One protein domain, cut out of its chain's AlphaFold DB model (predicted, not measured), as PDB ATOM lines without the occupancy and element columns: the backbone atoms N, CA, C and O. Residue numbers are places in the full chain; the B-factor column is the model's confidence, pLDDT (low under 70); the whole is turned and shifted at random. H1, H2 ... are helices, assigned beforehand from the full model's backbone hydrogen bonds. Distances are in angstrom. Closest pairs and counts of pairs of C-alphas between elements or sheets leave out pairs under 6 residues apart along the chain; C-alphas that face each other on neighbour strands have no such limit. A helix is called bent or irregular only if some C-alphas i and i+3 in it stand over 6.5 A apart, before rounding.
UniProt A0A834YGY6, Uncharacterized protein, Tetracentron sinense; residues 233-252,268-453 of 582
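Overview. This is residues 233 to 252 and 268 to 453 of the 582 residues of an uncharacterized protein of Tetracentron sinense (UniProt A0A834YGY6). The model is an elongated all-helix body in which the long helix H3 and the bent helix H4 run lengthwise in opposite ways, with the long, kinked H8 crossing H3. H1 packs along the first part of H3, H7 lies crosswise between H4a and H8, H5 folds back on H4b, H6 and the short H2 pack on H8, and H9 is near the last residues of H8; residues 307 to 312 and 346 to 351 stick out. The printed part has 206 residues with nine named helices, H1 to H9 in chain order, and no named strand. It is compact, with a radius of gyration of the C-alphas of 18.5 A and spans of 59 by 38 by 32 A.

Arrangement. Start at H1, residues 233 to 250: it touches residues 278 to 292 of H3, residues 277 to 307, opposite ways at a shallow tilt of 24 degrees, closest at the C-alphas of Leu 241 and Trp 285, 6.5 A apart. H2, residues 271 to 274, touches residues 422 to 430 of H8, residues 403 to 432, closest at C-alphas Leu 272 and Asp 423, 4.8 A. By its hydrogen bonds H4, residues 318 to 345, was assigned as one helix, but it is bent, with C-alphas 331 and 334 6.9 A apart; its arms are H4a, 318 to 331, and H4b, 334 to 345. H4b touches residues 279 to 290 of H3, closest at C-alphas Leu 283 and Trp 340, 5.7 A. H4b and H5, residues 354 to 365, form a helical hairpin, closest at C-alphas Gln 334 and Phe 361, 6.2 A. H6, residues 369 to 376, touches residues 420 to 425 of H8, closest at C-alphas Ile 370 and Gly 424, 4.9 A. H7, residues 380 to 392, is about perpendicular to H4a at 87 degrees and touches its residues 321 to 325, closest at C-alphas Leu 325 and Ala 384, 5.5 A. H8 is the hub, and touches residues 283 to 288 of H3 at a steep tilt of 62 degrees, closest at C-alphas Leu 288 and Val 418, 6.0 A. H9, residues 442 to 447, touches no helix. Every O i to N i+4 pair is within hydrogen-bond range in H1, H4a, H4b, H5, H6 and H7, against 26 of 27 in H3, 23 of 26 in H8 and 1 of 2 in H9; H2 is too short for one.

Along the chain. Find C-alpha 233 at (45.469, -28.864, 33.518); from there H1 runs 25.8 A. H3 runs 45.0 A to C-alpha 307 at (58.752, -14.456, 13.733). H4a is 19.9 A long and H7 18.8 A. H8 runs 40.4 A to C-alpha 432 at (16.462, -14.743, 24.915); it is irregular, with C-alphas 408 and 411 8.1 A apart, and has a kink of 72 degrees near residue 410.

Size, cuts and confidence. The two C-alphas farthest apart, Gly 311 and Ser 441, are 59.5 A apart. Residues 253 to 267 are not printed, and C-alphas 252 and 268 are 28.3 A apart across that cut. Of the links that are printed whole, none is long. The mean pLDDT of the printed part is 77.4; 55 residues are under 70, among them 298 to 318, 346 to 354 and 438 to 448.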
ATOM      1  N   ALA A 233      46.716 -29.532  33.150       84.94
ATOM      2  CA  ALA A 233      45.469 -28.864  33.518       84.94
ATOM      3  C   ALA A 233      44.326 -29.220  32.555       84.94
ATOM      4  O   ALA A 233      43.229 -29.539  33.003       84.94
ATOM      5  N   TRP A 234      44.598 -29.244  31.245       88.81
ATOM      6  CA  TRP A 234      43.620 -29.664  30.239       88.81
ATOM      7  C   TRP A 234      43.142 -31.091  30.491       88.81
ATOM      8  O   TRP A 234      41.940 -31.333  30.528       88.81
ATOM      9  N   ASP A 235      44.064 -32.028  30.693       89.25
ATOM     10  CA  ASP A 235      43.741 -33.444  30.861       89.25
ATOM     11  C   ASP A 235      43.042 -33.723  32.204       89.25
ATOM     12  O   ASP A 235      42.134 -34.554  32.259       89.25
ATOM     13  N   GLU A 236      43.374 -32.983  33.270       89.81
ATOM     14  CA  GLU A 236      42.691 -33.083  34.566       89.81
ATOM     15  C   GLU A 236      41.244 -32.557  34.495       89.81
ATOM     16  O   GLU A 236      40.323 -33.251  34.934       89.81
ATOM     17  N   VAL A 237      41.005 -31.385  33.886       89.81
ATOM     18  CA  VAL A 237      39.637 -30.849  33.717       89.81
ATOM     19  C   VAL A 237      38.822 -31.712  32.747       89.81
ATOM     20  O   VAL A 237      37.652 -31.989  33.019       89.81
ATOM     21  N   LYS A 238      39.429 -32.229  31.666       91.00
ATOM     22  CA  LYS A 238      38.773 -33.204  30.775       91.00
ATOM     23  C   LYS A 238      38.353 -34.460  31.532       91.00
ATOM     24  O   LYS A 238      37.207 -34.876  31.404       91.00
ATOM     25  N   GLY A 239      39.249 -35.042  32.332       86.31
ATOM     26  CA  GLY A 239      38.957 -36.238  33.123       86.31
ATOM     27  C   GLY A 239      37.805 -36.027  34.109       86.31
ATOM     28  O   GLY A 239      36.938 -36.891  34.227       86.31
ATOM     29  N   LYS A 240      37.744 -34.854  34.757       91.19
ATOM     30  CA  LYS A 240      36.623 -34.464  35.632       91.19
ATOM     31  C   LYS A 240      35.300 -34.345  34.867       91.19
ATOM     32  O   LYS A 240      34.292 -34.848  35.351       91.19
ATOM     33  N   LEU A 241      35.291 -33.703  33.695       89.69
ATOM     34  CA  LEU A 241      34.069 -33.521  32.899       89.69
ATOM     35  C   LEU A 241      33.571 -34.824  32.266       89.69
ATOM     36  O   LEU A 241      32.380 -35.100  32.355       89.69
ATOM     37  N   ILE A 242      34.459 -35.638  31.686       89.12
ATOM     38  CA  ILE A 242      34.098 -36.948  31.119       89.12
ATOM     39  C   ILE A 242      33.544 -37.853  32.225       89.12
ATOM     40  O   ILE A 242      32.420 -38.319  32.111       89.12
ATOM     41  N   GLY A 243      34.253 -37.998  33.351       86.19
ATOM     42  CA  GLY A 243      33.773 -38.825  34.463       86.19
ATOM     43  C   GLY A 243      32.452 -38.339  35.077       86.19
ATOM     44  O   GLY A 243      31.704 -39.143  35.631       86.19
ATOM     45  N   ALA A 244      32.136 -37.044  34.970       86.62
ATOM     46  CA  ALA A 244      30.848 -36.495  35.383       86.62
ATOM     47  C   ALA A 244      29.735 -36.711  34.338       86.62
ATOM     48  O   ALA A 244      28.590 -36.917  34.731       86.62
ATOM     49  N   LEU A 245      30.055 -36.697  33.038       86.06
ATOM     50  CA  LEU A 245      29.128 -37.041  31.952       86.06
ATOM     51  C   LEU A 245      28.784 -38.536  31.970       86.06
ATOM     52  O   LEU A 245      27.603 -38.877  32.005       86.06
ATOM     53  N   ASP A 246      29.793 -39.406  32.065       86.06
ATOM     54  CA  ASP A 246      29.621 -40.856  32.210       86.06
ATOM     55  C   ASP A 246      28.715 -41.167  33.416       86.06
ATOM     56  O   ASP A 246      27.779 -41.958  33.331       86.06
ATOM     57  N   ALA A 247      28.937 -40.494  34.553       83.25
ATOM     58  CA  ALA A 247      28.120 -40.684  35.751       83.25
ATOM     59  C   ALA A 247      26.635 -40.314  35.563       83.25
ATOM     60  O   ALA A 247      25.799 -40.875  36.267       83.25
ATOM     61  N   ILE A 248      26.292 -39.410  34.636       80.25
ATOM     62  CA  ILE A 248      24.892 -39.116  34.279       80.25
ATOM     63  C   ILE A 248      24.321 -40.223  33.388       80.25
ATOM     64  O   ILE A 248      23.186 -40.638  33.600       80.25
ATOM     65  N   GLU A 249      25.097 -40.721  32.423       74.12
ATOM     66  CA  GLU A 249      24.660 -41.774  31.494       74.12
ATOM     67  C   GLU A 249      24.437 -43.127  32.200       74.12
ATOM     68  O   GLU A 249      23.517 -43.868  31.851       74.12
ATOM     69  N   TYR A 250      25.223 -43.430  33.242       66.44
ATOM     70  CA  TYR A 250      25.092 -44.668  34.022       66.44
ATOM     71  C   TYR A 250      24.166 -44.574  35.257       66.44
ATOM     72  O   TYR A 250      23.671 -45.613  35.701       66.44
ATOM     73  N   ASP A 251      23.900 -43.388  35.829       56.59
ATOM     74  CA  ASP A 251      23.047 -43.217  37.029       56.59
ATOM     75  C   ASP A 251      21.662 -42.628  36.690       56.59
ATOM     76  O   ASP A 251      21.293 -41.534  37.123       56.59
ATOM     77  N   ASN A 252      20.846 -43.416  35.975       51.56
ATOM     78  CA  ASN A 252      19.432 -43.134  35.652       51.56
ATOM     79  C   ASN A 252      18.500 -42.930  36.880       51.56
ATOM     80  O   ASN A 252      17.290 -42.805  36.720       51.56
ATOM     81  N   ARG A 268      28.718 -18.589  44.374       64.56
ATOM     82  CA  ARG A 268      28.082 -17.424  43.736       64.56
ATOM     83  C   ARG A 268      26.889 -17.893  42.878       64.56
ATOM     84  O   ARG A 268      27.036 -18.933  42.236       64.56
ATOM     85  N   PRO A 269      25.761 -17.161  42.823       69.88
ATOM     86  CA  PRO A 269      24.696 -17.457  41.869       69.88
ATOM     87  C   PRO A 269      25.242 -17.321  40.442       69.88
ATOM     88  O   PRO A 269      25.895 -16.327  40.116       69.88
ATOM     89  N   LEU A 270      24.995 -18.337  39.620       82.50
ATOM     90  CA  LEU A 270      25.408 -18.422  38.221       82.50
ATOM     91  C   LEU A 270      24.164 -18.659  37.363       82.50
ATOM     92  O   LEU A 270      23.315 -19.477  37.724       82.50
ATOM     93  N   SER A 271      24.083 -18.003  36.209       86.50
ATOM     94  CA  SER A 271      23.096 -18.300  35.164       86.50
ATOM     95  C   SER A 271      23.169 -19.772  34.748       86.50
ATOM     96  O   SER A 271      22.138 -20.410  34.548       86.50
ATOM     97  N   LEU A 272      24.374 -20.355  34.738       87.12
ATOM     98  CA  LEU A 272      24.632 -21.779  34.486       87.12
ATOM     99  C   LEU A 272      23.838 -22.740  35.403       87.12
ATOM    100  O   LEU A 272      23.638 -23.902  35.053       87.12
ATOM    101  N   CYS A 273      23.362 -22.285  36.569       86.06
ATOM    102  CA  CYS A 273      22.529 -23.085  37.473       86.06
ATOM    103  C   CYS A 273      21.078 -23.276  36.993       86.06
ATOM    104  O   CYS A 273      20.408 -24.167  37.508       86.06
ATOM    105  N   ALA A 274      20.602 -22.487  36.024       85.94
ATOM    106  CA  ALA A 274      19.281 -22.664  35.413       85.94
ATOM    107  C   ALA A 274      19.169 -23.944  34.573       85.94
ATOM    108  O   ALA A 274      18.088 -24.518  34.447       85.94
ATOM    109  N   ILE A 275      20.288 -24.350  33.970       88.00
ATOM    110  CA  ILE A 275      20.355 -25.423  32.983       88.00
ATOM    111  C   ILE A 275      20.419 -26.782  33.686       88.00
ATOM    112  O   ILE A 275      21.141 -26.961  34.677       88.00
ATOM    113  N   ALA A 276      19.675 -27.750  33.147       85.62
ATOM    114  CA  ALA A 276      19.651 -29.126  33.625       85.62
ATOM    115  C   ALA A 276      21.055 -29.763  33.617       85.62
ATOM    116  O   ALA A 276      21.922 -29.407  32.820       85.62
ATOM    117  N   GLU A 277      21.302 -30.714  34.524       82.31
ATOM    118  CA  GLU A 277      22.664 -31.175  34.831       82.31
ATOM    119  C   GLU A 277      23.399 -31.788  33.621       82.31
ATOM    120  O   GLU A 277      24.574 -31.480  33.426       82.31
ATOM    121  N   GLY A 278      22.705 -32.547  32.763       84.38
ATOM    122  CA  GLY A 278      23.251 -33.076  31.504       84.38
ATOM    123  C   GLY A 278      23.665 -31.975  30.514       84.38
ATOM    124  O   GLY A 278      24.866 -31.820  30.273       84.38
ATOM    125  N   PRO A 279      22.721 -31.160  29.995       87.12
ATOM    126  CA  PRO A 279      23.027 -30.059  29.078       87.12
ATOM    127  C   PRO A 279      24.085 -29.085  29.608       87.12
ATOM    128  O   PRO A 279      24.929 -28.601  28.851       87.12
ATOM    129  N   ARG A 280      24.103 -28.845  30.925       90.38
ATOM    130  CA  ARG A 280      25.111 -28.025  31.605       90.38
ATOM    131  C   ARG A 280      26.518 -28.616  31.497       90.38
ATOM    132  O   ARG A 280      27.464 -27.875  31.230       90.38
ATOM    133  N   LEU A 281      26.680 -29.925  31.704       89.69
ATOM    134  CA  LEU A 281      27.982 -30.577  31.535       89.69
ATOM    135  C   LEU A 281      28.410 -30.631  30.064       89.69
ATOM    136  O   LEU A 281      29.592 -30.431  29.786       89.69
ATOM    137  N   ARG A 282      27.481 -30.825  29.115       90.38
ATOM    138  CA  ARG A 282      27.812 -30.797  27.678       90.38
ATOM    139  C   ARG A 282      28.260 -29.403  27.218       90.38
ATOM    140  O   ARG A 282      29.231 -29.308  26.468       90.38
ATOM    141  N   LEU A 283      27.676 -28.323  27.751       92.38
ATOM    142  CA  LEU A 283      28.164 -26.949  27.541       92.38
ATOM    143  C   LEU A 283      29.579 -26.729  28.112       92.38
ATOM    144  O   LEU A 283      30.447 -26.172  27.436       92.38
ATOM    145  N   LEU A 284      29.841 -27.190  29.342       93.31
ATOM    146  CA  LEU A 284      31.173 -27.117  29.970       93.31
ATOM    147  C   LEU A 284      32.229 -27.938  29.205       93.31
ATOM    148  O   LEU A 284      33.399 -27.562  29.132       93.31
ATOM    149  N   TRP A 285      31.817 -29.044  28.590       91.62
ATOM    150  CA  TRP A 285      32.669 -29.855  27.728       91.62
ATOM    151  C   TRP A 285      32.976 -29.156  26.396       91.62
ATOM    152  O   TRP A 285      34.145 -29.032  26.019       91.62
ATOM    153  N   ALA A 286      31.955 -28.623  25.719       91.44
ATOM    154  CA  ALA A 286      32.107 -27.896  24.460       91.44
ATOM    155  C   ALA A 286      32.965 -26.623  24.618       91.44
ATOM    156  O   ALA A 286      33.858 -26.377  23.803       91.44
ATOM    157  N   THR A 287      32.759 -25.852  25.697       92.12
ATOM    158  CA  THR A 287      33.611 -24.696  26.045       92.12
ATOM    159  C   THR A 287      35.072 -25.105  26.216       92.12
ATOM    160  O   THR A 287      35.934 -24.504  25.575       92.12
ATOM    161  N   LEU A 288      35.371 -26.143  27.012       92.56
ATOM    162  CA  LEU A 288      36.743 -26.621  27.228       92.56
ATOM    163  C   LEU A 288      37.417 -27.059  25.916       92.56
ATOM    164  O   LEU A 288      38.535 -26.628  25.627       92.56
ATOM    165  N   GLN A 289      36.731 -27.872  25.103       91.06
ATOM    166  CA  GLN A 289      37.250 -28.336  23.811       91.06
ATOM    167  C   GLN A 289      37.557 -27.175  22.858       91.06
ATOM    168  O   GLN A 289      38.609 -27.158  22.207       91.06
ATOM    169  N   ARG A 290      36.652 -26.189  22.753       90.62
ATOM    170  CA  ARG A 290      36.869 -25.051  21.855       90.62
ATOM    171  C   ARG A 290      37.952 -24.117  22.376       90.62
ATOM    172  O   ARG A 290      38.755 -23.650  21.570       90.62
ATOM    173  N   LEU A 291      38.014 -23.893  23.687       89.12
ATOM    174  CA  LEU A 291      39.049 -23.084  24.326       89.12
ATOM    175  C   LEU A 291      40.444 -23.671  24.066       89.12
ATOM    176  O   LEU A 291      41.329 -22.942  23.626       89.12
ATOM    177  N   GLU A 292      40.625 -24.986  24.237       89.00
ATOM    178  CA  GLU A 292      41.885 -25.681  23.929       89.00
ATOM    179  C   GLU A 292      42.275 -25.519  22.448       89.00
ATOM    180  O   GLU A 292      43.442 -25.271  22.127       89.00
ATOM    181  N   LYS A 293      41.301 -25.628  21.534       87.12
ATOM    182  CA  LYS A 293      41.522 -25.477  20.089       87.12
ATOM    183  C   LYS A 293      41.917 -24.046  19.713       87.12
ATOM    184  O   LYS A 293      42.944 -23.865  19.067       87.12
ATOM    185  N   GLU A 294      41.159 -23.035  20.138       83.50
ATOM    186  CA  GLU A 294      41.454 -21.623  19.841       83.50
ATOM    187  C   GLU A 294      42.774 -21.171  20.479       83.50
ATOM    188  O   GLU A 294      43.603 -20.561  19.799       83.50
ATOM    189  N   ALA A 295      43.023 -21.542  21.742       78.38
ATOM    190  CA  ALA A 295      44.270 -21.238  22.446       78.38
ATOM    191  C   ALA A 295      45.497 -21.919  21.815       78.38
ATOM    192  O   ALA A 295      46.613 -21.421  21.951       78.38
ATOM    193  N   ARG A 296      45.326 -23.028  21.083       80.50
ATOM    194  CA  ARG A 296      46.393 -23.608  20.250       80.50
ATOM    195  C   ARG A 296      46.507 -22.902  18.895       80.50
ATOM    196  O   ARG A 296      47.622 -22.582  18.488       80.50
ATOM    197  N   THR A 297      45.395 -22.641  18.204       75.12
ATOM    198  CA  THR A 297      45.372 -22.119  16.823       75.12
ATOM    199  C   THR A 297      45.778 -20.649  16.714       75.12
ATOM    200  O   THR A 297      46.697 -20.338  15.955       75.12
ATOM    201  N   LEU A 298      45.156 -19.746  17.481       65.50
ATOM    202  CA  LEU A 298      45.497 -18.314  17.464       65.50
ATOM    203  C   LEU A 298      46.948 -18.076  17.894       65.50
ATOM    204  O   LEU A 298      47.607 -17.151  17.423       65.50
ATOM    205  N   PHE A 299      47.477 -18.973  18.722       61.94
ATOM    206  CA  PHE A 299      48.854 -18.914  19.170       61.94
ATOM    207  C   PHE A 299      49.874 -19.187  18.052       61.94
ATOM    208  O   PHE A 299      50.905 -18.522  17.983       61.94
ATOM    209  N   TYR A 300      49.595 -20.117  17.130       63.09
ATOM    210  CA  TYR A 300      50.461 -20.324  15.958       63.09
ATOM    211  C   TYR A 300      50.494 -19.095  15.038       63.09
ATOM    212  O   TYR A 300      51.554 -18.764  14.509       63.09
ATOM    213  N   LEU A 301      49.367 -18.388  14.885       60.50
ATOM    214  CA  LEU A 301      49.312 -17.133  14.125       60.50
ATOM    215  C   LEU A 301      50.134 -16.024  14.794       60.50
ATOM    216  O   LEU A 301      50.804 -15.259  14.103       60.50
ATOM    217  N   LEU A 302      50.144 -15.968  16.127       61.16
ATOM    218  CA  LEU A 302      50.940 -14.985  16.858       61.16
ATOM    219  C   LEU A 302      52.442 -15.300  16.805       61.16
ATOM    220  O   LEU A 302      53.239 -14.389  16.607       61.16
ATOM    221  N   ILE A 303      52.836 -16.580  16.843       59.25
ATOM    222  CA  ILE A 303      54.218 -16.997  16.537       59.25
ATOM    223  C   ILE A 303      54.615 -16.564  15.116       59.25
ATOM    224  O   ILE A 303      55.725 -16.081  14.925       59.25
ATOM    225  N   ALA A 304      53.732 -16.691  14.121       57.28
ATOM    226  CA  ALA A 304      54.025 -16.247  12.754       57.28
ATOM    227  C   ALA A 304      54.196 -14.716  12.643       57.28
ATOM    228  O   ALA A 304      55.079 -14.251  11.924       57.28
ATOM    229  N   LEU A 305      53.404 -13.937  13.389       53.22
ATOM    230  CA  LEU A 305      53.556 -12.480  13.504       53.22
ATOM    231  C   LEU A 305      54.865 -12.083  14.204       53.22
ATOM    232  O   LEU A 305      55.596 -11.241  13.688       53.22
ATOM    233  N   VAL A 306      55.195 -12.723  15.330       47.97
ATOM    234  CA  VAL A 306      56.431 -12.463  16.088       47.97
ATOM    235  C   VAL A 306      57.672 -12.898  15.306       47.97
ATOM    236  O   VAL A 306      58.663 -12.183  15.307       47.97
ATOM    237  N   ASN A 307      57.623 -14.002  14.557       44.59
ATOM    238  CA  ASN A 307      58.752 -14.456  13.733       44.59
ATOM    239  C   ASN A 307      59.074 -13.514  12.556       44.59
ATOM    240  O   ASN A 307      60.206 -13.527  12.074       44.59
ATOM    241  N   ASN A 308      58.124 -12.682  12.113       44.41
ATOM    242  CA  ASN A 308      58.395 -11.606  11.150       44.41
ATOM    243  C   ASN A 308      59.097 -10.392  11.795       44.41
ATOM    244  O   ASN A 308      59.626  -9.542  11.079       44.41
ATOM    245  N   ILE A 309      59.142 -10.314  13.130       41.78
ATOM    246  CA  ILE A 309      59.877  -9.302  13.896       41.78
ATOM    247  C   ILE A 309      61.123  -9.972  14.487       41.78
ATOM    248  O   ILE A 309      61.121 -10.526  15.582       41.78
ATOM    249  N   SER A 310      62.201  -9.938  13.703       34.12
ATOM    250  CA  SER A 310      63.506 -10.537  14.001       34.12
ATOM    251  C   SER A 310      63.953 -10.426  15.472       34.12
ATOM    252  O   SER A 310      64.427  -9.377  15.899       34.12
ATOM    253  N   GLY A 311      63.972 -11.565  16.171       39.97
ATOM    254  CA  GLY A 311      64.966 -11.851  17.211       39.97
ATOM    255  C   GLY A 311      64.830 -11.119  18.549       39.97
ATOM    256  O   GLY A 311      65.718 -10.354  18.903       39.97
ATOM    257  N   ASN A 312      63.780 -11.425  19.320       35.78
ATOM    258  CA  ASN A 312      63.871 -11.800  20.745       35.78
ATOM    259  C   ASN A 312      62.475 -12.143  21.291       35.78
ATOM    260  O   ASN A 312      61.502 -11.446  21.019       35.78
ATOM    261  N   TYR A 313      62.378 -13.164  22.146       47.06
ATOM    262  CA  TYR A 313      61.129 -13.570  22.824       47.06
ATOM    263  C   TYR A 313      60.692 -12.598  23.947       47.06
ATOM    264  O   TYR A 313      59.834 -12.930  24.759       47.06
ATOM    265  N   GLU A 314      61.330 -11.430  24.047       46.53
ATOM    266  CA  GLU A 314      61.307 -10.563  25.232       46.53
ATOM    267  C   GLU A 314      60.250  -9.450  25.190       46.53
ATOM    268  O   GLU A 314      60.053  -8.786  26.204       46.53
ATOM    269  N   ILE A 315      59.586  -9.215  24.049       48.59
ATOM    270  CA  ILE A 315      58.659  -8.080  23.883       48.59
ATOM    271  C   ILE A 315      57.404  -8.475  23.090       48.59
ATOM    272  O   ILE A 315      57.123  -7.939  22.021       48.59
ATOM    273  N   ALA A 316      56.617  -9.400  23.636       54.66
ATOM    274  CA  ALA A 316      55.179  -9.388  23.380       54.66
ATOM    275  C   ALA A 316      54.543  -8.505  24.458       54.66
ATOM    276  O   ALA A 316      54.688  -8.793  25.648       54.66
ATOM    277  N   ASN A 317      53.908  -7.404  24.062       65.81
ATOM    278  CA  ASN A 317      53.355  -6.449  25.013       65.81
ATOM    279  C   ASN A 317      52.184  -7.097  25.779       65.81
ATOM    280  O   ASN A 317      51.444  -7.915  25.237       65.81
ATOM    281  N   ARG A 318      51.968  -6.697  27.038       69.56
ATOM    282  CA  ARG A 318      50.816  -7.129  27.855       69.56
ATOM    283  C   ARG A 318      49.499  -6.978  27.089       69.56
ATOM    284  O   ARG A 318      48.629  -7.843  27.157       69.56
ATOM    285  N   ASP A 319      49.368  -5.877  26.359       76.00
ATOM    286  CA  ASP A 319      48.151  -5.541  25.624       76.00
ATOM    287  C   ASP A 319      47.909  -6.505  24.444       76.00
ATOM    288  O   ASP A 319      46.755  -6.789  24.120       76.00
ATOM    289  N   ASP A 320      48.969  -7.111  23.891       74.88
ATOM    290  CA  ASP A 320      48.868  -8.172  22.881       74.88
ATOM    291  C   ASP A 320      48.273  -9.450  23.496       74.88
ATOM    292  O   ASP A 320      47.413 -10.091  22.892       74.88
ATOM    293  N   TRP A 321      48.648  -9.805  24.732       76.88
ATOM    294  CA  TRP A 321      48.094 -10.976  25.432       76.88
ATOM    295  C   TRP A 321      46.633 -10.792  25.850       76.88
ATOM    296  O   TRP A 321      45.832 -11.723  25.735       76.88
ATOM    297  N   LEU A 322      46.249  -9.579  26.252       82.12
ATOM    298  CA  LEU A 322      44.847  -9.229  26.489       82.12
ATOM    299  C   LEU A 322      44.037  -9.252  25.179       82.12
ATOM    300  O   LEU A 322      42.890  -9.710  25.169       82.12
ATOM    301  N   ALA A 323      44.635  -8.850  24.051       82.19
ATOM    302  CA  ALA A 323      44.032  -9.001  22.727       82.19
ATOM    303  C   ALA A 323      43.888 -10.481  22.312       82.19
ATOM    304  O   ALA A 323      42.854 -10.851  21.749       82.19
ATOM    305  N   VAL A 324      44.851 -11.352  22.649       80.00
ATOM    306  CA  VAL A 324      44.739 -12.812  22.453       80.00
ATOM    307  C   VAL A 324      43.582 -13.384  23.251       80.00
ATOM    308  O   VAL A 324      42.736 -14.044  22.654       80.00
ATOM    309  N   LEU A 325      43.501 -13.115  24.559       84.88
ATOM    310  CA  LEU A 325      42.371 -13.560  25.382       84.88
ATOM    311  C   LEU A 325      41.051 -13.073  24.770       84.88
ATOM    312  O   LEU A 325      40.141 -13.870  24.558       84.88
ATOM    313  N   SER A 326      40.979 -11.794  24.396       86.56
ATOM    314  CA  SER A 326      39.796 -11.210  23.756       86.56
ATOM    315  C   SER A 326      39.396 -11.950  22.476       86.56
ATOM    316  O   SER A 326      38.216 -12.235  22.254       86.56
ATOM    317  N   LYS A 327      40.375 -12.305  21.635       85.81
ATOM    318  CA  LYS A 327      40.144 -13.010  20.371       85.81
ATOM    319  C   LYS A 327      39.794 -14.484  20.579       85.81
ATOM    320  O   LYS A 327      38.912 -14.973  19.882       85.81
ATOM    321  N   VAL A 328      40.411 -15.160  21.551       85.38
ATOM    322  CA  VAL A 328      40.067 -16.531  21.970       85.38
ATOM    323  C   VAL A 328      38.620 -16.583  22.461       85.38
ATOM    324  O   VAL A 328      37.848 -17.399  21.966       85.38
ATOM    325  N   VAL A 329      38.221 -15.673  23.358       86.44
ATOM    326  CA  VAL A 329      36.850 -15.607  23.893       86.44
ATOM    327  C   VAL A 329      35.839 -15.402  22.762       86.44
ATOM    328  O   VAL A 329      34.944 -16.233  22.608       86.44
ATOM    329  N   ARG A 330      36.023 -14.381  21.911       87.19
ATOM    330  CA  ARG A 330      35.124 -14.109  20.771       87.19
ATOM    331  C   ARG A 330      35.084 -15.246  19.741       87.19
ATOM    332  O   ARG A 330      34.013 -15.593  19.266       87.19
ATOM    333  N   ASN A 331      36.221 -15.859  19.407       85.44
ATOM    334  CA  ASN A 331      36.248 -17.000  18.484       85.44
ATOM    335  C   ASN A 331      35.643 -18.279  19.087       85.44
ATOM    336  O   ASN A 331      35.236 -19.171  18.344       85.44
ATOM    337  N   SER A 332      35.633 -18.407  20.415       85.31
ATOM    338  CA  SER A 332      35.050 -19.560  21.102       85.31
ATOM    339  C   SER A 332      33.539 -19.437  21.304       85.31
ATOM    340  O   SER A 332      32.865 -20.463  21.319       85.31
ATOM    341  N   SER A 333      32.999 -18.218  21.421       87.00
ATOM    342  CA  SER A 333      31.629 -17.992  21.892       87.00
ATOM    343  C   SER A 333      30.568 -18.588  20.958       87.00
ATOM    344  O   SER A 333      29.842 -19.503  21.346       87.00
ATOM    345  N   GLN A 334      30.520 -18.132  19.705       86.44
ATOM    346  CA  GLN A 334      29.554 -18.595  18.706       86.44
ATOM    347  C   GLN A 334      29.672 -20.105  18.400       86.44
ATOM    348  O   GLN A 334      28.645 -20.784  18.459       86.44
ATOM    349  N   PRO A 335      30.864 -20.687  18.130       87.19
ATOM    350  CA  PRO A 335      30.956 -22.107  17.791       87.19
ATOM    351  C   PRO A 335      30.597 -23.054  18.939       87.19
ATOM    352  O   PRO A 335      30.169 -24.173  18.674       87.19
ATOM    353  N   VAL A 336      30.782 -22.635  20.196       88.94
ATOM    354  CA  VAL A 336      30.339 -23.425  21.354       88.94
ATOM    355  C   VAL A 336      28.825 -23.376  21.491       88.94
ATOM    356  O   VAL A 336      28.220 -24.429  21.652       88.94
ATOM    357  N   CYS A 337      28.210 -22.194  21.390       86.12
ATOM    358  CA  CYS A 337      26.752 -22.068  21.457       86.12
ATOM    359  C   CYS A 337      26.061 -22.869  20.349       86.12
ATOM    360  O   CYS A 337      25.089 -23.561  20.633       86.12
ATOM    361  N   LEU A 338      26.599 -22.833  19.122       84.62
ATOM    362  CA  LEU A 338      26.128 -23.657  18.005       84.62
ATOM    363  C   LEU A 338      26.215 -25.152  18.345       84.62
ATOM    364  O   LEU A 338      25.187 -25.818  18.392       84.62
ATOM    365  N   ALA A 339      27.410 -25.656  18.672       86.25
ATOM    366  CA  ALA A 339      27.615 -27.084  18.932       86.25
ATOM    367  C   ALA A 339      26.835 -27.599  20.157       86.25
ATOM    368  O   ALA A 339      26.427 -28.758  20.185       86.25
ATOM    369  N   TRP A 340      26.626 -26.753  21.168       89.50
ATOM    370  CA  TRP A 340      25.820 -27.081  22.343       89.50
ATOM    371  C   TRP A 340      24.328 -27.160  22.008       89.50
ATOM    372  O   TRP A 340      23.700 -28.175  22.291       89.50
ATOM    373  N   LEU A 341      23.762 -26.129  21.375       84.31
ATOM    374  CA  LEU A 341      22.337 -26.117  21.034       84.31
ATOM    375  C   LEU A 341      21.981 -27.173  19.980       84.31
ATOM    376  O   LEU A 341      20.926 -27.790  20.093       84.31
ATOM    377  N   GLU A 342      22.855 -27.435  19.004       82.56
ATOM    378  CA  GLU A 342      22.689 -28.553  18.064       82.56
ATOM    379  C   GLU A 342      22.664 -29.903  18.798       82.56
ATOM    380  O   GLU A 342      21.794 -30.726  18.528       82.56
ATOM    381  N   ALA A 343      23.556 -30.130  19.768       83.06
ATOM    382  CA  ALA A 343      23.605 -31.393  20.505       83.06
ATOM    383  C   ALA A 343      22.377 -31.643  21.403       83.06
ATOM    384  O   ALA A 343      22.025 -32.798  21.632       83.06
ATOM    385  N   GLU A 344      21.736 -30.590  21.925       82.94
ATOM    386  CA  GLU A 344      20.608 -30.726  22.862       82.94
ATOM    387  C   GLU A 344      19.225 -30.592  22.204       82.94
ATOM    388  O   GLU A 344      18.283 -31.264  22.620       82.94
ATOM    389  N   LEU A 345      19.075 -29.732  21.187       76.06
ATOM    390  CA  LEU A 345      17.783 -29.459  20.537       76.06
ATOM    391  C   LEU A 345      17.539 -30.308  19.280       76.06
ATOM    392  O   LEU A 345      16.422 -30.315  18.763       76.06
ATOM    393  N   TYR A 346      18.555 -31.028  18.789       68.25
ATOM    394  CA  TYR A 346      18.498 -31.793  17.541       68.25
ATOM    395  C   TYR A 346      18.601 -33.341  17.654       68.25
ATOM    396  O   TYR A 346      19.205 -33.938  16.762       68.25
ATOM    397  N   PRO A 347      18.030 -34.051  18.664       54.88
ATOM    398  CA  PRO A 347      18.130 -35.517  18.705       54.88
ATOM    399  C   PRO A 347      17.534 -36.228  17.480       54.88
ATOM    400  O   PRO A 347      18.174 -37.131  16.954       54.88
ATOM    401  N   GLU A 348      16.344 -35.826  17.006       48.38
ATOM    402  CA  GLU A 348      15.673 -36.453  15.853       48.38
ATOM    403  C   GLU A 348      14.574 -35.553  15.225       48.38
ATOM    404  O   GLU A 348      13.644 -35.096  15.887       48.38
ATOM    405  N   SER A 349      14.669 -35.328  13.908       45.84
ATOM    406  CA  SER A 349      13.600 -34.870  12.990       45.84
ATOM    407  C   SER A 349      12.763 -33.608  13.320       45.84
ATOM    408  O   SER A 349      11.543 -33.620  13.143       45.84
ATOM    409  N   ARG A 350      13.382 -32.477  13.681       50.88
ATOM    410  CA  ARG A 350      12.776 -31.139  13.482       50.88
ATOM    411  C   ARG A 350      13.656 -30.290  12.571       50.88
ATOM    412  O   ARG A 350      14.874 -30.401  12.635       50.88
ATOM    413  N   GLU A 351      13.056 -29.456  11.720       54.16
ATOM    414  CA  GLU A 351      13.837 -28.435  11.012       54.16
ATOM    415  C   GLU A 351      14.411 -27.436  12.031       54.16
ATOM    416  O   GLU A 351      13.737 -27.113  13.011       54.16
ATOM    417  N   PRO A 352      15.645 -26.942  11.836       53.72
ATOM    418  CA  PRO A 352      16.253 -26.021  12.784       53.72
ATOM    419  C   PRO A 352      15.505 -24.684  12.792       53.72
ATOM    420  O   PRO A 352      15.327 -24.055  11.746       53.72
ATOM    421  N   GLU A 353      15.153 -24.200  13.985       63.03
ATOM    422  CA  GLU A 353      14.660 -22.837  14.204       63.03
ATOM    423  C   GLU A 353      15.805 -21.840  13.999       63.03
ATOM    424  O   GLU A 353      16.390 -21.307  14.941       63.03
ATOM    425  N   LYS A 354      16.143 -21.598  12.724       68.38
ATOM    426  CA  LYS A 354      17.214 -20.692  12.272       68.38
ATOM    427  C   LYS A 354      17.138 -19.318  12.938       68.38
ATOM    428  O   LYS A 354      18.167 -18.685  13.127       68.38
ATOM    429  N   GLU A 355      15.939 -18.884  13.310       71.38
ATOM    430  CA  GLU A 355      15.663 -17.633  14.010       71.38
ATOM    431  C   GLU A 355      16.265 -17.593  15.428       71.38
ATOM    432  O   GLU A 355      16.920 -16.607  15.766       71.38
ATOM    433  N   LEU A 356      16.181 -18.675  16.222       71.19
ATOM    434  CA  LEU A 356      16.770 -18.720  17.575       71.19
ATOM    435  C   LEU A 356      18.294 -18.602  17.495       71.19
ATOM    436  O   LEU A 356      18.911 -17.784  18.178       71.19
ATOM    437  N   PHE A 357      18.890 -19.408  16.614       75.12
ATOM    438  CA  PHE A 357      20.325 -19.399  16.354       75.12
ATOM    439  C   PHE A 357      20.780 -18.036  15.813       75.12
ATOM    440  O   PHE A 357      21.774 -17.501  16.295       75.12
ATOM    441  N   SER A 358      20.036 -17.437  14.875       79.00
ATOM    442  CA  SER A 358      20.353 -16.124  14.300       79.00
ATOM    443  C   SER A 358      20.382 -15.025  15.363       79.00
ATOM    444  O   SER A 358      21.389 -14.329  15.480       79.00
ATOM    445  N   VAL A 359      19.330 -14.897  16.182       77.12
ATOM    446  CA  VAL A 359      19.268 -13.853  17.221       77.12
ATOM    447  C   VAL A 359      20.296 -14.115  18.331       77.12
ATOM    448  O   VAL A 359      20.903 -13.174  18.852       77.12
ATOM    449  N   MET A 360      20.571 -15.380  18.671       76.94
ATOM    450  CA  MET A 360      21.637 -15.702  19.624       76.94
ATOM    451  C   MET A 360      23.025 -15.353  19.078       76.94
ATOM    452  O   MET A 360      23.844 -14.818  19.823       76.94
ATOM    453  N   PHE A 361      23.302 -15.610  17.797       78.12
ATOM    454  CA  PHE A 361      24.575 -15.242  17.177       78.12
ATOM    455  C   PHE A 361      24.729 -13.727  17.045       78.12
ATOM    456  O   PHE A 361      25.791 -13.220  17.395       78.12
ATOM    457  N   GLU A 362      23.672 -12.991  16.695       80.94
ATOM    458  CA  GLU A 362      23.677 -11.523  16.724       80.94
ATOM    459  C   GLU A 362      24.017 -10.990  18.132       80.94
ATOM    460  O   GLU A 362      24.884 -10.125  18.283       80.94
ATOM    461  N   LYS A 363      23.443 -11.583  19.194       78.06
ATOM    462  CA  LYS A 363      23.792 -11.264  20.593       78.06
ATOM    463  C   LYS A 363      25.159 -11.780  21.066       78.06
ATOM    464  O   LYS A 363      25.614 -11.341  22.119       78.06
ATOM    465  N   LEU A 364      25.823 -12.682  20.342       78.25
ATOM    466  CA  LEU A 364      27.183 -13.156  20.652       78.25
ATOM    467  C   LEU A 364      28.262 -12.396  19.865       78.25
ATOM    468  O   LEU A 364      29.397 -12.303  20.331       78.25
ATOM    469  N   GLU A 365      27.913 -11.863  18.693       70.25
ATOM    470  CA  GLU A 365      28.797 -11.100  17.809       70.25
ATOM    471  C   GLU A 365      28.751  -9.595  18.113       70.25
ATOM    472  O   GLU A 365      29.797  -8.964  18.269       70.25
ATOM    473  N   GLY A 366      27.552  -9.020  18.267       61.59
ATOM    474  CA  GLY A 366      27.367  -7.595  18.559       61.59
ATOM    475  C   GLY A 366      27.605  -7.207  20.022       61.59
ATOM    476  O   GLY A 366      27.737  -6.024  20.336       61.59
ATOM    477  N   ASN A 367      27.662  -8.185  20.930       62.03
ATOM    478  CA  ASN A 367      27.620  -7.959  22.371       62.03
ATOM    479  C   ASN A 367      28.840  -8.596  23.060       62.03
ATOM    480  O   ASN A 367      28.869  -9.787  23.360       62.03
ATOM    481  N   ASP A 368      29.836  -7.774  23.413       79.19
ATOM    482  CA  ASP A 368      31.014  -8.162  24.215       79.19
ATOM    483  C   ASP A 368      30.663  -8.572  25.670       79.19
ATOM    484  O   ASP A 368      31.513  -8.523  26.555       79.19
ATOM    485  N   THR A 369      29.422  -8.949  25.979       81.56
ATOM    486  CA  THR A 369      28.901  -9.163  27.343       81.56
ATOM    487  C   THR A 369      29.710 -10.187  28.137       81.56
ATOM    488  O   THR A 369      30.067  -9.916  29.282       81.56
ATOM    489  N   ILE A 370      30.087 -11.315  27.525       86.19
ATOM    490  CA  ILE A 370      30.939 -12.348  28.142       86.19
ATOM    491  C   ILE A 370      32.307 -11.760  28.528       86.19
ATOM    492  O   ILE A 370      32.781 -11.918  29.653       86.19
ATOM    493  N   LEU A 371      32.919 -11.009  27.615       86.94
ATOM    494  CA  LEU A 371      34.229 -10.388  27.796       86.94
ATOM    495  C   LEU A 371      34.184  -9.221  28.797       86.94
ATOM    496  O   LEU A 371      35.066  -9.081  29.644       86.94
ATOM    497  N   GLN A 372      33.112  -8.431  28.782       86.44
ATOM    498  CA  GLN A 372      32.824  -7.439  29.810       86.44
ATOM    499  C   GLN A 372      32.614  -8.091  31.177       86.44
ATOM    500  O   GLN A 372      33.054  -7.523  32.169       86.44
ATOM    501  N   ASN A 373      31.968  -9.256  31.264       84.06
ATOM    502  CA  ASN A 373      31.783  -9.977  32.524       84.06
ATOM    503  C   ASN A 373      33.121 -10.482  33.082       84.06
ATOM    504  O   ASN A 373      33.362 -10.346  34.284       84.06
ATOM    505  N   ILE A 374      34.031 -10.949  32.217       85.56
ATOM    506  CA  ILE A 374      35.424 -11.256  32.581       85.56
ATOM    507  C   ILE A 374      36.132  -9.998  33.112       85.56
ATOM    508  O   ILE A 374      36.659 -10.028  34.225       85.56
ATOM    509  N   ARG A 375      36.062  -8.863  32.401       87.19
ATOM    510  CA  ARG A 375      36.625  -7.571  32.850       87.19
ATOM    511  C   ARG A 375      36.064  -7.110  34.195       87.19
ATOM    512  O   ARG A 375      36.820  -6.836  35.123       87.19
ATOM    513  N   LYS A 376      34.737  -7.116  34.334       83.38
ATOM    514  CA  LYS A 376      33.981  -6.783  35.558       83.38
ATOM    515  C   LYS A 376      34.292  -7.719  36.736       83.38
ATOM    516  O   LYS A 376      33.952  -7.378  37.863       83.38
ATOM    517  N   SER A 377      34.900  -8.885  36.495       79.50
ATOM    518  CA  SER A 377      35.355  -9.805  37.549       79.50
ATOM    519  C   SER A 377      36.793  -9.553  38.024       79.50
ATOM    520  O   SER A 377      37.219 -10.173  38.994       79.50
ATOM    521  N   GLY A 378      37.556  -8.690  37.339       83.75
ATOM    522  CA  GLY A 378      38.970  -8.432  37.639       83.75
ATOM    523  C   GLY A 378      39.931  -9.577  37.279       83.75
ATOM    524  O   GLY A 378      41.112  -9.501  37.607       83.75
ATOM    525  N   LYS A 379      39.453 -10.636  36.608       87.12
ATOM    526  CA  LYS A 379      40.237 -11.843  36.276       87.12
ATOM    527  C   LYS A 379      40.849 -11.845  34.868       87.12
ATOM    528  O   LYS A 379      41.464 -12.834  34.488       87.12
ATOM    529  N   GLU A 380      40.704 -10.765  34.095       89.12
ATOM    530  CA  GLU A 380      41.180 -10.696  32.699       89.12
ATOM    531  C   GLU A 380      42.688 -11.001  32.584       89.12
ATOM    532  O   GLU A 380      43.072 -11.907  31.846       89.12
ATOM    533  N   ASP A 381      43.532 -10.346  33.391       86.62
ATOM    534  CA  ASP A 381      44.978 -10.622  33.419       86.62
ATOM    535  C   ASP A 381      45.301 -12.061  33.870       86.62
ATOM    536  O   ASP A 381      46.238 -12.673  33.366       86.62
ATOM    537  N   LEU A 382      44.517 -12.623  34.801       89.44
ATOM    538  CA  LEU A 382      44.731 -13.975  35.333       89.44
ATOM    539  C   LEU A 382      44.468 -15.044  34.265       89.44
ATOM    540  O   LEU A 382      45.222 -16.008  34.148       89.44
ATOM    541  N   TYR A 383      43.410 -14.865  33.474       89.75
ATOM    542  CA  TYR A 383      43.078 -15.766  32.375       89.75
ATOM    543  C   TYR A 383      44.046 -15.614  31.192       89.75
ATOM    544  O   TYR A 383      44.390 -16.617  30.567       89.75
ATOM    545  N   ALA A 384      44.528 -14.400  30.905       86.31
ATOM    546  CA  ALA A 384      45.553 -14.176  29.884       86.31
ATOM    547  C   ALA A 384      46.883 -14.860  30.260       86.31
ATOM    548  O   ALA A 384      47.420 -15.636  29.464       86.31
ATOM    549  N   ASP A 385      47.357 -14.656  31.496       85.75
ATOM    550  CA  ASP A 385      48.567 -15.303  32.020       85.75
ATOM    551  C   ASP A 385      48.420 -16.836  32.075       85.75
ATOM    552  O   ASP A 385      49.364 -17.555  31.740       85.75
ATOM    553  N   LEU A 386      47.235 -17.364  32.426       87.38
ATOM    554  CA  LEU A 386      46.962 -18.806  32.374       87.38
ATOM    555  C   LEU A 386      47.062 -19.354  30.944       87.38
ATOM    556  O   LEU A 386      47.734 -20.362  30.736       87.38
ATOM    557  N   LEU A 387      46.403 -18.733  29.958       84.19
ATOM    558  CA  LEU A 387      46.428 -19.225  28.573       84.19
ATOM    559  C   LEU A 387      47.848 -19.206  27.987       84.19
ATOM    560  O   LEU A 387      48.226 -20.140  27.278       84.19
ATOM    561  N   PHE A 388      48.652 -18.195  28.332       79.81
ATOM    562  CA  PHE A 388      50.078 -18.162  28.005       79.81
ATOM    563  C   PHE A 388      50.828 -19.329  28.675       79.81
ATOM    564  O   PHE A 388      51.521 -20.101  28.006       79.81
ATOM    565  N   PHE A 389      50.644 -19.508  29.986       82.25
ATOM    566  CA  PHE A 389      51.318 -20.546  30.766       82.25
ATOM    567  C   PHE A 389      50.986 -21.968  30.282       82.25
ATOM    568  O   PHE A 389      51.888 -22.772  30.049       82.25
ATOM    569  N   LEU A 390      49.705 -22.264  30.038       80.38
ATOM    570  CA  LEU A 390      49.233 -23.551  29.511       80.38
ATOM    571  C   LEU A 390      49.726 -23.845  28.084       80.38
ATOM    572  O   LEU A 390      49.690 -24.997  27.637       80.38
ATOM    573  N   ARG A 391      50.196 -22.825  27.357       75.94
ATOM    574  CA  ARG A 391      50.766 -22.985  26.019       75.94
ATOM    575  C   ARG A 391      52.267 -23.258  26.034       75.94
ATOM    576  O   ARG A 391      52.720 -24.086  25.245       75.94
ATOM    577  N   PHE A 392      53.018 -22.570  26.893       71.69
ATOM    578  CA  PHE A 392      54.486 -22.603  26.893       71.69
ATOM    579  C   PHE A 392      55.128 -23.401  28.033       71.69
ATOM    580  O   PHE A 392      56.301 -23.751  27.933       71.69
ATOM    581  N   GLY A 393      54.403 -23.664  29.123       69.56
ATOM    582  CA  GLY A 393      54.971 -24.204  30.365       69.56
ATOM    583  C   GLY A 393      55.812 -23.192  31.163       69.56
ATOM    584  O   GLY A 393      56.425 -23.555  32.166       69.56
ATOM    585  N   SER A 394      55.844 -21.928  30.737       69.88
ATOM    586  CA  SER A 394      56.545 -20.810  31.375       69.88
ATOM    587  C   SER A 394      55.744 -19.512  31.199       69.88
ATOM    588  O   SER A 394      54.736 -19.498  30.495       69.88
ATOM    589  N   LEU A 395      56.169 -18.431  31.859       73.38
ATOM    590  CA  LEU A 395      55.602 -17.088  31.695       73.38
ATOM    591  C   LEU A 395      56.566 -16.169  30.945       73.38
ATOM    592  O   LEU A 395      57.784 -16.327  31.040       73.38
ATOM    593  N   GLY A 396      56.001 -15.215  30.206       64.06
ATOM    594  CA  GLY A 396      56.741 -14.206  29.457       64.06
ATOM    595  C   GLY A 396      57.066 -12.969  30.294       64.06
ATOM    596  O   GLY A 396      56.563 -12.775  31.402       64.06
ATOM    597  N   VAL A 397      57.895 -12.090  29.730       60.22
ATOM    598  CA  VAL A 397      58.112 -10.748  30.281       60.22
ATOM    599  C   VAL A 397      56.813  -9.949  30.121       60.22
ATOM    600  O   VAL A 397      56.371  -9.722  29.000       60.22
ATOM    601  N   GLY A 398      56.196  -9.536  31.233       63.56
ATOM    602  CA  GLY A 398      54.963  -8.730  31.240       63.56
ATOM    603  C   GLY A 398      53.755  -9.360  31.945       63.56
ATOM    604  O   GLY A 398      52.775  -8.653  32.181       63.56
ATOM    605  N   CYS A 399      53.826 -10.638  32.324       72.25
ATOM    606  CA  CYS A 399      52.796 -11.308  33.128       72.25
ATOM    607  C   CYS A 399      52.678 -10.699  34.539       72.25
ATOM    608  O   CYS A 399      53.673 -10.249  35.116       72.25
ATOM    609  N   ARG A 400      51.467 -10.688  35.112       77.00
ATOM    610  CA  ARG A 400      51.203 -10.145  36.460       77.00
ATOM    611  C   ARG A 400      51.371 -11.178  37.569       77.00
ATOM    612  O   ARG A 400      51.694 -10.804  38.696       77.00
ATOM    613  N   TYR A 401      51.116 -12.450  37.276       82.19
ATOM    614  CA  TYR A 401      51.142 -13.531  38.263       82.19
ATOM    615  C   TYR A 401      52.457 -14.327  38.208       82.19
ATOM    616  O   TYR A 401      53.094 -14.423  37.167       82.19
ATOM    617  N   ASP A 402      52.886 -14.914  39.334       81.88
ATOM    618  CA  ASP A 402      54.054 -15.812  39.358       81.88
ATOM    619  C   ASP A 402      53.673 -17.198  38.804       81.88
ATOM    620  O   ASP A 402      52.648 -17.781  39.165       81.88
ATOM    621  N   SER A 403      54.573 -17.770  38.008       77.81
ATOM    622  CA  SER A 403      54.610 -19.175  37.593       77.81
ATOM    623  C   SER A 403      54.295 -20.169  38.722       77.81
ATOM    624  O   SER A 403      53.630 -21.178  38.491       77.81
ATOM    625  N   LYS A 404      54.710 -19.887  39.966       82.12
ATOM    626  CA  LYS A 404      54.414 -20.720  41.149       82.12
ATOM    627  C   LYS A 404      52.948 -20.702  41.575       82.12
ATOM    628  O   LYS A 404      52.475 -21.672  42.161       82.12
ATOM    629  N   LEU A 405      52.237 -19.601  41.328       84.88
ATOM    630  CA  LEU A 405      50.798 -19.523  41.573       84.88
ATOM    631  C   LEU A 405      50.058 -20.327  40.504       84.88
ATOM    632  O   LEU A 405      49.215 -21.152  40.851       84.88
ATOM    633  N   LEU A 406      50.427 -20.145  39.231       83.94
ATOM    634  CA  LEU A 406      49.794 -20.841  38.111       83.94
ATOM    635  C   LEU A 406      50.043 -22.352  38.164       83.94
ATOM    636  O   LEU A 406      49.082 -23.094  38.233       83.94
ATOM    637  N   THR A 407      51.282 -22.832  38.281       82.38
ATOM    638  CA  THR A 407      51.589 -24.276  38.462       82.38
ATOM    639  C   THR A 407      50.816 -24.947  39.608       82.38
ATOM    640  O   THR A 407      50.534 -26.144  39.550       82.38
ATOM    641  N   LYS A 408      50.474 -24.199  40.664       85.19
ATOM    642  CA  LYS A 408      49.712 -24.705  41.811       85.19
ATOM    643  C   LYS A 408      48.197 -24.708  41.579       85.19
ATOM    644  O   LYS A 408      47.531 -25.615  42.069       85.19
ATOM    645  N   HIS A 409      47.671 -23.707  40.874       86.50
ATOM    646  CA  HIS A 409      46.234 -23.452  40.705       86.50
ATOM    647  C   HIS A 409      45.764 -23.515  39.236       86.50
ATOM    648  O   HIS A 409      44.653 -23.099  38.927       86.50
ATOM    649  N   GLU A 410      46.580 -24.056  38.324       86.88
ATOM    650  CA  GLU A 410      46.326 -24.140  36.874       86.88
ATOM    651  C   GLU A 410      44.979 -24.790  36.554       86.88
ATOM    652  O   GLU A 410      44.268 -24.337  35.661       86.88
ATOM    653  N   VAL A 411      44.611 -25.812  37.328       87.25
ATOM    654  CA  VAL A 411      43.344 -26.531  37.207       87.25
ATOM    655  C   VAL A 411      42.185 -25.664  37.698       87.25
ATOM    656  O   VAL A 411      41.230 -25.464  36.958       87.25
ATOM    657  N   ASP A 412      42.297 -25.090  38.901       89.25
ATOM    658  CA  ASP A 412      41.254 -24.251  39.512       89.25
ATOM    659  C   ASP A 412      40.921 -23.028  38.636       89.25
ATOM    660  O   ASP A 412      39.756 -22.670  38.467       89.25
ATOM    661  N   ILE A 413      41.946 -22.384  38.063       89.69
ATOM    662  CA  ILE A 413      41.792 -21.194  37.212       89.69
ATOM    663  C   ILE A 413      41.234 -21.587  35.832       89.69
ATOM    664  O   ILE A 413      40.442 -20.838  35.261       89.69
ATOM    665  N   LEU A 414      41.600 -22.761  35.297       90.94
ATOM    666  CA  LEU A 414      41.025 -23.272  34.048       90.94
ATOM    667  C   LEU A 414      39.544 -23.639  34.221       90.94
ATOM    668  O   LEU A 414      38.735 -23.284  33.367       90.94
ATOM    669  N   GLU A 415      39.175 -24.287  35.330       92.12
ATOM    670  CA  GLU A 415      37.776 -24.560  35.689       92.12
ATOM    671  C   GLU A 415      36.970 -23.256  35.798       92.12
ATOM    672  O   GLU A 415      35.905 -23.139  35.198       92.12
ATOM    673  N   ASP A 416      37.497 -22.249  36.497       91.69
ATOM    674  CA  ASP A 416      36.879 -20.926  36.667       91.69
ATOM    675  C   ASP A 416      36.709 -20.163  35.335       91.69
ATOM    676  O   ASP A 416      35.655 -19.570  35.101       91.69
ATOM    677  N   LEU A 417      37.681 -20.245  34.415       91.62
ATOM    678  CA  LEU A 417      37.571 -19.691  33.058       91.62
ATOM    679  C   LEU A 417      36.501 -20.413  32.222       91.62
ATOM    680  O   LEU A 417      35.662 -19.760  31.599       91.62
ATOM    681  N   VAL A 418      36.499 -21.747  32.223       92.75
ATOM    682  CA  VAL A 418      35.517 -22.572  31.495       92.75
ATOM    683  C   VAL A 418      34.098 -22.314  32.014       92.75
ATOM    684  O   VAL A 418      33.180 -22.096  31.221       92.75
ATOM    685  N   ILE A 419      33.930 -22.233  33.339       92.19
ATOM    686  CA  ILE A 419      32.665 -21.866  33.986       92.19
ATOM    687  C   ILE A 419      32.254 -20.438  33.614       92.19
ATOM    688  O   ILE A 419      31.097 -20.232  33.267       92.19
ATOM    689  N   ALA A 420      33.162 -19.456  33.639       90.88
ATOM    690  CA  ALA A 420      32.836 -18.067  33.303       90.88
ATOM    691  C   ALA A 420      32.371 -17.889  31.845       90.88
ATOM    692  O   ALA A 420      31.497 -17.064  31.574       90.88
ATOM    693  N   LEU A 421      32.925 -18.670  30.910       91.12
ATOM    694  CA  LEU A 421      32.481 -18.679  29.513       91.12
ATOM    695  C   LEU A 421      31.108 -19.341  29.364       91.12
ATOM    696  O   LEU A 421      30.210 -18.730  28.784       91.12
ATOM    697  N   ALA A 422      30.925 -20.533  29.938       91.94
ATOM    698  CA  ALA A 422      29.647 -21.247  29.917       91.94
ATOM    699  C   ALA A 422      28.523 -20.427  30.577       91.94
ATOM    700  O   ALA A 422      27.433 -20.319  30.025       91.94
ATOM    701  N   ASP A 423      28.802 -19.782  31.711       90.56
ATOM    702  CA  ASP A 423      27.866 -18.907  32.421       90.56
ATOM    703  C   ASP A 423      27.477 -17.673  31.597       90.56
ATOM    704  O   ASP A 423      26.301 -17.316  31.532       90.56
ATOM    705  N   GLY A 424      28.435 -17.062  30.893       89.25
ATOM    706  CA  GLY A 424      28.167 -15.964  29.962       89.25
ATOM    707  C   GLY A 424      27.262 -16.381  28.797       89.25
ATOM    708  O   GLY A 424      26.309 -15.671  28.477       89.25
ATOM    709  N   MET A 425      27.510 -17.554  28.209       88.19
ATOM    710  CA  MET A 425      26.668 -18.138  27.154       88.19
ATOM    711  C   MET A 425      25.258 -18.451  27.666       88.19
ATOM    712  O   MET A 425      24.271 -18.072  27.033       88.19
ATOM    713  N   THR A 426      25.154 -19.078  28.843       89.62
ATOM    714  CA  THR A 426      23.866 -19.346  29.492       89.62
ATOM    715  C   THR A 426      23.131 -18.048  29.812       89.62
ATOM    716  O   THR A 426      21.929 -17.974  29.603       89.62
ATOM    717  N   SER A 427      23.820 -16.994  30.256       88.56
ATOM    718  CA  SER A 427      23.186 -15.701  30.532       88.56
ATOM    719  C   SER A 427      22.535 -15.088  29.290       88.56
ATOM    720  O   SER A 427      21.453 -14.520  29.410       88.56
ATOM    721  N   ILE A 428      23.157 -15.217  28.111       86.38
ATOM    722  CA  ILE A 428      22.584 -14.750  26.837       86.38
ATOM    723  C   ILE A 428      21.372 -15.608  26.452       86.38
ATOM    724  O   ILE A 428      20.342 -15.067  26.060       86.38
ATOM    725  N   TYR A 429      21.456 -16.930  26.622       85.38
ATOM    726  CA  TYR A 429      20.324 -17.837  26.408       85.38
ATOM    727  C   TYR A 429      19.131 -17.499  27.324       85.38
ATOM    728  O   TYR A 429      18.023 -17.300  26.836       85.38
ATOM    729  N   LEU A 430      19.362 -17.315  28.630       85.88
ATOM    730  CA  LEU A 430      18.328 -16.926  29.603       85.88
ATOM    731  C   LEU A 430      17.705 -15.546  29.323       85.88
ATOM    732  O   LEU A 430      16.562 -15.295  29.703       85.88
ATOM    733  N   GLU A 431      18.441 -14.643  28.672       84.25
ATOM    734  CA  GLU A 431      17.925 -13.348  28.216       84.25
ATOM    735  C   GLU A 431      17.004 -13.492  26.991       84.25
ATOM    736  O   GLU A 431      16.055 -12.722  26.843       84.25
ATOM    737  N   LEU A 432      17.260 -14.474  26.119       79.00
ATOM    738  CA  LEU A 432      16.462 -14.743  24.915       79.00
ATOM    739  C   LEU A 432      15.147 -15.462  25.214       79.00
ATOM    740  O   LEU A 432      14.146 -15.142  24.596       79.00
ATOM    741  N   ILE A 433      15.135 -16.378  26.184       76.75
ATOM    742  CA  ILE A 433      13.934 -17.136  26.594       76.75
ATOM    743  C   ILE A 433      13.095 -16.389  27.652       76.75
ATOM    744  O   ILE A 433      12.183 -16.938  28.271       76.75
ATOM    745  N   SER A 434      13.468 -15.139  27.933       77.31
ATOM    746  CA  SER A 434      12.797 -14.256  28.882       77.31
ATOM    747  C   SER A 434      11.401 -13.874  28.389       77.31
ATOM    748  O   SER A 434      11.212 -13.591  27.208       77.31
ATOM    749  N   VAL A 435      10.452 -13.719  29.320       66.50
ATOM    750  CA  VAL A 435       9.131 -13.113  29.047       66.50
ATOM    751  C   VAL A 435       9.266 -11.689  28.485       66.50
ATOM    752  O   VAL A 435       8.448 -11.265  27.680       66.50
ATOM    753  N   ASP A 436      10.325 -10.971  28.876       65.69
ATOM    754  CA  ASP A 436      10.648  -9.618  28.398       65.69
ATOM    755  C   ASP A 436      11.429  -9.606  27.062       65.69
ATOM    756  O   ASP A 436      11.962  -8.566  26.673       65.69
ATOM    757  N   SER A 437      11.616 -10.758  26.407       70.06
ATOM    758  CA  SER A 437      12.390 -10.845  25.166       70.06
ATOM    759  C   SER A 437      11.589 -10.362  23.950       70.06
ATOM    760  O   SER A 437      10.362 -10.373  23.935       70.06
ATOM    761  N   ASN A 438      12.304  -9.990  22.885       66.12
ATOM    762  CA  ASN A 438      11.700  -9.680  21.586       66.12
ATOM    763  C   ASN A 438      11.382 -10.947  20.758       66.12
ATOM    764  O   ASN A 438      11.101 -10.824  19.567       66.12
ATOM    765  N   MET A 439      11.483 -12.150  21.338       65.62
ATOM    766  CA  MET A 439      11.242 -13.410  20.628       65.62
ATOM    767  C   MET A 439       9.732 -13.704  20.544       65.62
ATOM    768  O   MET A 439       8.990 -13.369  21.473       65.62
ATOM    769  N   PRO A 440       9.242 -14.342  19.465       61.28
ATOM    770  CA  PRO A 440       7.845 -14.756  19.379       61.28
ATOM    771  C   PRO A 440       7.529 -15.811  20.448       61.28
ATOM    772  O   PRO A 440       8.361 -16.652  20.790       61.28
ATOM    773  N   SER A 441       6.300 -15.788  20.970       62.31
ATOM    774  CA  SER A 441       5.905 -16.578  22.147       62.31
ATOM    775  C   SER A 441       6.061 -18.091  21.982       62.31
ATOM    776  O   SER A 441       6.268 -18.782  22.972       62.31
ATOM    777  N   GLU A 442       6.001 -18.597  20.750       57.47
ATOM    778  CA  GLU A 442       6.180 -20.018  20.423       57.47
ATOM    779  C   GLU A 442       7.610 -20.507  20.733       57.47
ATOM    780  O   GLU A 442       7.800 -21.651  21.141       57.47
ATOM    781  N   MET A 443       8.614 -19.624  20.656       59.78
ATOM    782  CA  MET A 443      10.013 -19.950  20.965       59.78
ATOM    783  C   MET A 443      10.311 -19.948  22.473       59.78
ATOM    784  O   MET A 443      11.333 -20.493  22.889       59.78
ATOM    785  N   ASN A 444       9.427 -19.398  23.317       61.41
ATOM    786  CA  ASN A 444       9.598 -19.453  24.775       61.41
ATOM    787  C   ASN A 444       9.412 -20.881  25.317       61.41
ATOM    788  O   ASN A 444      10.133 -21.282  26.230       61.41
ATOM    789  N   ASP A 445       8.505 -21.666  24.727       61.31
ATOM    790  CA  ASP A 445       8.267 -23.055  25.138       61.31
ATOM    791  C   ASP A 445       9.457 -23.962  24.776       61.31
ATOM    792  O   ASP A 445       9.876 -24.789  25.590       61.31
ATOM    793  N   LEU A 446      10.080 -23.764  23.602       60.56
ATOM    794  CA  LEU A 446      11.344 -24.432  23.257       60.56
ATOM    795  C   LEU A 446      12.534 -23.899  24.066       60.56
ATOM    796  O   LEU A 446      13.429 -24.659  24.445       60.56
ATOM    797  N   GLY A 447      12.525 -22.606  24.389       63.59
ATOM    798  CA  GLY A 447      13.524 -21.952  25.225       63.59
ATOM    799  C   GLY A 447      13.639 -22.522  26.643       63.59
ATOM    800  O   GLY A 447      14.680 -22.395  27.282       63.59
ATOM    801  N   LEU A 448      12.607 -23.202  27.144       69.62
ATOM    802  CA  LEU A 448      12.634 -23.815  28.473       69.62
ATOM    803  C   LEU A 448      13.110 -25.277  28.474       69.62
ATOM    804  O   LEU A 448      13.384 -25.795  29.555       69.62
ATOM    805  N   ILE A 449      13.296 -25.926  27.315       76.44
ATOM    806  CA  ILE A 449      13.674 -27.355  27.213       76.44
ATOM    807  C   ILE A 449      14.984 -27.672  27.957       76.44
ATOM    808  O   ILE A 449      15.119 -28.740  28.550       76.44
ATOM    809  N   LEU A 450      15.948 -26.744  27.959       81.75
ATOM    810  CA  LEU A 450      17.246 -26.936  28.622       81.75
ATOM    811  C   LEU A 450      17.235 -26.548  30.110       81.75
ATOM    812  O   LEU A 450      18.212 -26.806  30.820       81.75
ATOM    813  N   CYS A 451      16.162 -25.918  30.595       84.88
ATOM    814  CA  CYS A 451      16.057 -25.410  31.958       84.88
ATOM    815  C   CYS A 451      15.472 -26.462  32.911       84.88
ATOM    816  O   CYS A 451      14.462 -27.095  32.621       84.88
ATOM    817  N   SER A 452      16.063 -26.608  34.099       81.62
ATOM    818  CA  SER A 452      15.503 -27.434  35.184       81.62
ATOM    819  C   SER A 452      14.588 -26.652  36.135       81.62
ATOM    820  O   SER A 452      13.907 -27.243  36.973       81.62
ATOM    821  N   LEU A 453      14.585 -25.320  36.037       81.38
ATOM    822  CA  LEU A 453      13.847 -24.422  36.922       81.38
ATOM    823  C   LEU A 453      12.529 -23.954  36.294       81.38
ATOM    824  O   LEU A 453      12.458 -23.662  35.103       81.38
TER     825      LEU A 453